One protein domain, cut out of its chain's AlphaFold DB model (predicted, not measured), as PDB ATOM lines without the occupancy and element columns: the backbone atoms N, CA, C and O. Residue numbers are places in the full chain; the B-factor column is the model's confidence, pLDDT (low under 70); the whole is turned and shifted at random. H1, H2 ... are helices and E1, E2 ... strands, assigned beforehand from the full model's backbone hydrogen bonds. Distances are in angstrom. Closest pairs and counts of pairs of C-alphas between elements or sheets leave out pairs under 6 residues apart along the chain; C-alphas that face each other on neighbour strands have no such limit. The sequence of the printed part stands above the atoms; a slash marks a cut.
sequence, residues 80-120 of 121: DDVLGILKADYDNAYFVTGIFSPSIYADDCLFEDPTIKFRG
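What this domain is: This is residues 80 to 120 of the 121 residues of an uncharacterized protein of Opuntia streptacantha (UniProt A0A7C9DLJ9). A helix of 12 residues, H1, stands on one side and a small two-stranded hairpin, E1 and E2, on the other, with part of the unnamed stretch 98 to 109 running back between them. The very short helix H2 sits at the end where H1 finishes, and the stretch crosses over to the hairpin at the opposite end. The printed part has 41 residues, with two named helices and two named strands in the order H1, H2, E1, E2; the sheet has the order E1 - E2 and is antiparallel. The class is mixed, helices and strands. The whole is compact, with a radius of gyration of the C-alphas of 10.0 A and spans of 22 by 22 by 13 A.

Where its parts are: Find C-alpha 80 at (-2.193, 20.626, -37.715); here H1 begins, and it runs through residues 80 to 91 over 16.3 A to C-alpha 91 at (13.719, 17.267, -36.511). Next comes H2, residues 94 to 97, which is 4.9 A long. From C-alpha 98 at (14.769, 10.677, -26.148), watch x fall to C-alpha 106 at (-2.548, 10.369, -23.270). The strand E1, residues 110 to 112, is 6.4 A long. The strand E2, residues 117 to 119, is 7.2 A long and ends at C-alpha 119 at (4.283, 6.371, -21.853).

How they stand to each other: Start with H1 and H2, which meet only through their link, a tight one of 2 residues. In H1 every O i to N i+4 pair is within hydrogen-bond range; H2 is too short for such a pair, and its one O i to N i+3 pair is not within range. Farther on, E1 and E2 form a hairpin, antiparallel at 164 degrees between their directions and joined by a tight link of 4 residues. Look at C-alphas 112 and 117, which face each other at 4.5 A. N 111 and O 118 are within hydrogen-bond range at 2.9 A, as are N 118 and O 111 at 3.0 A. H1 is apart from both E1 and E2, and H2 is apart from E2.

The domain as a whole: The two C-alphas farthest apart are those of Asp 80 and Thr 115, at 26.2 A, while the first and last printed C-alphas, of Asp 80 and Gly 120, are 19.8 A apart. The printed part has no cut. The link from H2 to E1 is long, with 12 residues, and its C-alphas lie 5 to 14 A from the mean of the C-alphas. In the B-factor column the mean pLDDT of the printed part is 84.3, and residues 115 and 120 of this model are under 70.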
ATOM      1  N   ASP A  80      -3.359  19.895 -37.212       93.56
ATOM      2  CA  ASP A  80      -2.193  20.626 -37.715       93.56
ATOM      3  C   ASP A  80      -1.181  20.936 -36.601       93.56
ATOM      4  O   ASP A  80       0.026  20.844 -36.828       93.56
ATOM      5  N   ASP A  81      -1.658  21.221 -35.384       91.19
ATOM      6  CA  ASP A  81      -0.804  21.473 -34.221       91.19
ATOM      7  C   ASP A  81      -0.058  20.200 -33.814       91.19
ATOM      8  O   ASP A  81       1.164  20.213 -33.652       91.19
ATOM      9  N   VAL A  82      -0.776  19.073 -33.734       90.75
ATOM     10  CA  VAL A  82      -0.186  17.759 -33.441       90.75
ATOM     11  C   VAL A  82       0.854  17.390 -34.500       90.75
ATOM     12  O   VAL A  82       1.957  16.955 -34.164       90.75
ATOM     13  N   LEU A  83       0.541  17.600 -35.782       93.69
ATOM     14  CA  LEU A  83       1.471  17.323 -36.875       93.69
ATOM     15  C   LEU A  83       2.718  18.217 -36.809       93.69
ATOM     16  O   LEU A  83       3.828  17.744 -37.067       93.69
ATOM     17  N   GLY A  84       2.552  19.488 -36.440       93.88
ATOM     18  CA  GLY A  84       3.656  20.418 -36.221       93.88
ATOM     19  C   GLY A  84       4.586  19.963 -35.096       93.88
ATOM     20  O   GLY A  84       5.805  19.971 -35.274       93.88
ATOM     21  N   ILE A  85       4.021  19.504 -33.978       92.50
ATOM     22  CA  ILE A  85       4.774  19.000 -32.821       92.50
ATOM     23  C   ILE A  85       5.534  17.719 -33.184       92.50
ATOM     24  O   ILE A  85       6.744  17.653 -32.983       92.50
ATOM     25  N   LEU A  86       4.869  16.746 -33.816       91.38
ATOM     26  CA  LEU A  86       5.507  15.510 -34.293       91.38
ATOM     27  C   LEU A  86       6.677  15.795 -35.243       91.38
ATOM     28  O   LEU A  86       7.721  15.146 -35.164       91.38
ATOM     29  N   LYS A  87       6.519  16.776 -36.140       94.56
ATOM     30  CA  LYS A  87       7.583  17.182 -37.060       94.56
ATOM     31  C   LYS A  87       8.755  17.835 -36.322       94.56
ATOM     32  O   LYS A  87       9.901  17.515 -36.618       94.56
ATOM     33  N   ALA A  88       8.482  18.703 -35.352       93.25
ATOM     34  CA  ALA A  88       9.518  19.335 -34.540       93.25
ATOM     35  C   ALA A  88      10.295  18.319 -33.683       93.25
ATOM     36  O   ALA A  88      11.518  18.421 -33.562       93.25
ATOM     37  N   ASP A  89       9.611  17.320 -33.124       90.62
ATOM     38  CA  ASP A  89      10.244  16.232 -32.373       90.62
ATOM     39  C   ASP A  89      11.112  15.360 -33.297       90.62
ATOM     40  O   ASP A  89      12.248  15.016 -32.949       90.62
ATOM     41  N   TYR A  90      10.625  15.054 -34.508       90.56
ATOM     42  CA  TYR A  90      11.399  14.351 -35.536       90.56
ATOM     43  C   TYR A  90      12.681  15.106 -35.909       90.56
ATOM     44  O   TYR A  90      13.764  14.516 -35.898       90.56
ATOM     45  N   ASP A  91      12.577  16.411 -36.168       94.62
ATOM     46  CA  ASP A  91      13.719  17.267 -36.511       94.62
ATOM     47  C   ASP A  91      14.738  17.371 -35.351       94.62
ATOM     48  O   ASP A  91      15.938  17.509 -35.592       94.62
ATOM     49  N   ASN A  92      14.294  17.215 -34.096       90.19
ATOM     50  CA  ASN A  92      15.149  17.109 -32.900       90.19
ATOM     51  C   ASN A  92      15.749  15.709 -32.668       90.19
ATOM     52  O   ASN A  92      16.381  15.461 -31.634       90.19
ATOM     53  N   ALA A  93      15.573  14.788 -33.620       89.56
ATOM     54  CA  ALA A  93      16.084  13.424 -33.566       89.56
ATOM     55  C   ALA A  93      15.685  12.689 -32.274       89.56
ATOM     56  O   ALA A  93      16.520  12.023 -31.651       89.56
ATOM     57  N   TYR A  94      14.409  12.784 -31.878       85.25
ATOM     58  CA  TYR A  94      13.908  12.179 -30.638       85.25
ATOM     59  C   TYR A  94      14.208  10.670 -30.507       85.25
ATOM     60  O   TYR A  94      14.359  10.175 -29.393       85.25
ATOM     61  N   PHE A  95      14.390   9.939 -31.616       82.38
ATOM     62  CA  PHE A  95      14.834   8.534 -31.612       82.38
ATOM     63  C   PHE A  95      16.207   8.316 -30.960       82.38
ATOM     64  O   PHE A  95      16.469   7.249 -30.408       82.38
ATOM     65  N   VAL A  96      17.098   9.305 -31.055       84.44
ATOM     66  CA  VAL A  96      18.459   9.253 -30.503       84.44
ATOM     67  C   VAL A  96      18.514   9.966 -29.158       84.44
ATOM     68  O   VAL A  96      19.179   9.499 -28.235       84.44
ATOM     69  N   THR A  97      17.839  11.110 -29.052       84.75
ATOM     70  CA  THR A  97      17.937  11.994 -27.886       84.75
ATOM     71  C   THR A  97      16.971  11.611 -26.767       84.75
ATOM     72  O   THR A  97      17.247  11.908 -25.608       84.75
ATOM     73  N   GLY A  98      15.851  10.959 -27.092       80.56
ATOM     74  CA  GLY A  98      14.769  10.677 -26.148       80.56
ATOM     75  C   GLY A  98      14.017  11.927 -25.678       80.56
ATOM     76  O   GLY A  98      13.254  11.842 -24.720       80.56
ATOM     77  N   ILE A  99      14.238  13.081 -26.319       84.06
ATOM     78  CA  ILE A  99      13.565  14.345 -26.005       84.06
ATOM     79  C   ILE A  99      12.399  14.505 -26.979       84.06
ATOM     80  O   ILE A  99      12.617  14.659 -28.178       84.06
ATOM     81  N   PHE A 100      11.178  14.460 -26.457       86.44
ATOM     82  CA  PHE A 100       9.933  14.591 -27.214       86.44
ATOM     83  C   PHE A 100       8.907  15.376 -26.392       86.44
ATOM     84  O   PHE A 100       9.132  15.651 -25.210       86.44
ATOM     85  N   SER A 101       7.789  15.734 -27.014       88.44
ATOM     86  CA  SER A 101       6.701  16.482 -26.389       88.44
ATOM     87  C   SER A 101       5.657  15.515 -25.798       88.44
ATOM     88  O   SER A 101       4.860  14.959 -26.553       88.44
ATOM     89  N   PRO A 102       5.630  15.263 -24.472       83.81
ATOM     90  CA  PRO A 102       4.736  14.259 -23.886       83.81
ATOM     91  C   PRO A 102       3.262  14.678 -23.886       83.81
ATOM     92  O   PRO A 102       2.392  13.816 -23.874       83.81
ATOM     93  N   SER A 103       2.973  15.976 -23.964       83.25
ATOM     94  CA  SER A 103       1.629  16.537 -23.803       83.25
ATOM     95  C   SER A 103       0.660  16.296 -24.955       83.25
ATOM     96  O   SER A 103      -0.533  16.562 -24.818       83.25
ATOM     97  N   ILE A 104       1.144  15.763 -26.080       86.50
ATOM     98  CA  ILE A 104       0.291  15.293 -27.183       86.50
ATOM     99  C   ILE A 104      -0.100  13.811 -27.049       86.50
ATOM    100  O   ILE A 104      -0.819  13.289 -27.903       86.50
ATOM    101  N   TYR A 105       0.366  13.123 -26.003       83.56
ATOM    102  CA  TYR A 105       0.054  11.724 -25.720       83.56
ATOM    103  C   TYR A 105      -0.829  11.620 -24.475       83.56
ATOM    104  O   TYR A 105      -0.639  12.355 -23.517       83.56
ATOM    105  N   ALA A 106      -1.774  10.677 -24.472       82.69
ATOM    106  CA  ALA A 106      -2.548  10.369 -23.270       82.69
ATOM    107  C   ALA A 106      -1.692   9.618 -22.235       82.69
ATOM    108  O   ALA A 106      -0.832   8.819 -22.616       82.69
ATOM    109  N   ASP A 107      -1.968   9.819 -20.946       78.75
ATOM    110  CA  ASP A 107      -1.213   9.302 -19.789       78.75
ATOM    111  C   ASP A 107      -1.051   7.764 -19.794       78.75
ATOM    112  O   ASP A 107      -0.094   7.192 -19.265       78.75
ATOM    113  N   ASP A 108      -1.991   7.044 -20.408       78.94
ATOM    114  CA  ASP A 108      -1.973   5.585 -20.538       78.94
ATOM    115  C   ASP A 108      -1.489   5.092 -21.912       78.94
ATOM    116  O   ASP A 108      -1.364   3.880 -22.137       78.94
ATOM    117  N   CYS A 109      -1.161   6.011 -22.818       80.44
ATOM    118  CA  CYS A 109      -0.715   5.686 -24.159       80.44
ATOM    119  C   CYS A 109       0.726   5.180 -24.129       80.44
ATOM    120  O   CYS A 109       1.619   5.818 -23.573       80.44
ATOM    121  N   LEU A 110       0.957   4.020 -24.743       79.69
ATOM    122  CA  LEU A 110       2.284   3.447 -24.908       79.69
ATOM    123  C   LEU A 110       2.777   3.706 -26.329       79.69
ATOM    124  O   LEU A 110       2.235   3.145 -27.282       79.69
ATOM    125  N   PHE A 111       3.846   4.485 -26.450       77.25
ATOM    126  CA  PHE A 111       4.563   4.649 -27.703       77.25
ATOM    127  C   PHE A 111       5.780   3.721 -27.729       77.25
ATOM    128  O   PHE A 111       6.586   3.712 -26.795       77.25
ATOM    129  N   GLU A 112       5.901   2.927 -28.792       79.06
ATOM    130  CA  GLU A 112       6.984   1.960 -28.966       79.06
ATOM    131  C   GLU A 112       7.498   2.000 -30.409       79.06
ATOM    132  O   GLU A 112       6.774   1.716 -31.362       79.06
ATOM    133  N   ASP A 113       8.771   2.354 -30.537       74.19
ATOM    134  CA  ASP A 113       9.590   2.251 -31.742       74.19
ATOM    135  C   ASP A 113      10.683   1.187 -31.488       74.19
ATOM    136  O   ASP A 113      10.992   0.927 -30.320       74.19
ATOM    137  N   PRO A 114      11.317   0.566 -32.508       77.81
ATOM    138  CA  PRO A 114      12.422  -0.370 -32.285       77.81
ATOM    139  C   PRO A 114      13.545   0.136 -31.366       77.81
ATOM    140  O   PRO A 114      14.283  -0.686 -30.818       77.81
ATOM    141  N   THR A 115      13.683   1.454 -31.190       69.94
ATOM    142  CA  THR A 115      14.754   2.068 -30.393       69.94
ATOM    143  C   THR A 115      14.283   2.621 -29.043       69.94
ATOM    144  O   THR A 115      15.071   2.628 -28.095       69.94
ATOM    145  N   ILE A 116      13.029   3.078 -28.918       71.44
ATOM    146  CA  ILE A 116      12.539   3.757 -27.704       71.44
ATOM    147  C   ILE A 116      11.143   3.281 -27.301       71.44
ATOM    148  O   ILE A 116      10.307   2.952 -28.139       71.44
ATOM    149  N   LYS A 117      10.871   3.315 -25.995       80.44
ATOM    150  CA  LYS A 117       9.558   3.020 -25.424       80.44
ATOM    151  C   LYS A 117       9.241   4.023 -24.325       80.44
ATOM    152  O   LYS A 117       9.988   4.098 -23.349       80.44
ATOM    153  N   PHE A 118       8.140   4.752 -24.456       76.50
ATOM    154  CA  PHE A 118       7.682   5.690 -23.432       76.50
ATOM    155  C   PHE A 118       6.167   5.617 -23.247       76.50
ATOM    156  O   PHE A 118       5.444   5.056 -24.072       76.50
ATOM    157  N   ARG A 119       5.702   6.149 -22.119       75.44
ATOM    158  CA  ARG A 119       4.283   6.371 -21.853       75.44
ATOM    159  C   ARG A 119       4.017   7.870 -21.789       75.44
ATOM    160  O   ARG A 119       4.921   8.600 -21.377       75.44
ATOM    161  N   GLY A 120       2.826   8.301 -22.204       69.12
ATOM    162  CA  GLY A 120       2.343   9.642 -21.860       69.12
ATOM    163  C   GLY A 120       2.329   9.829 -20.338       69.12
ATOM    164  O   GLY A 120       2.402   8.847 -19.595       69.12
TER     165      GLY A 120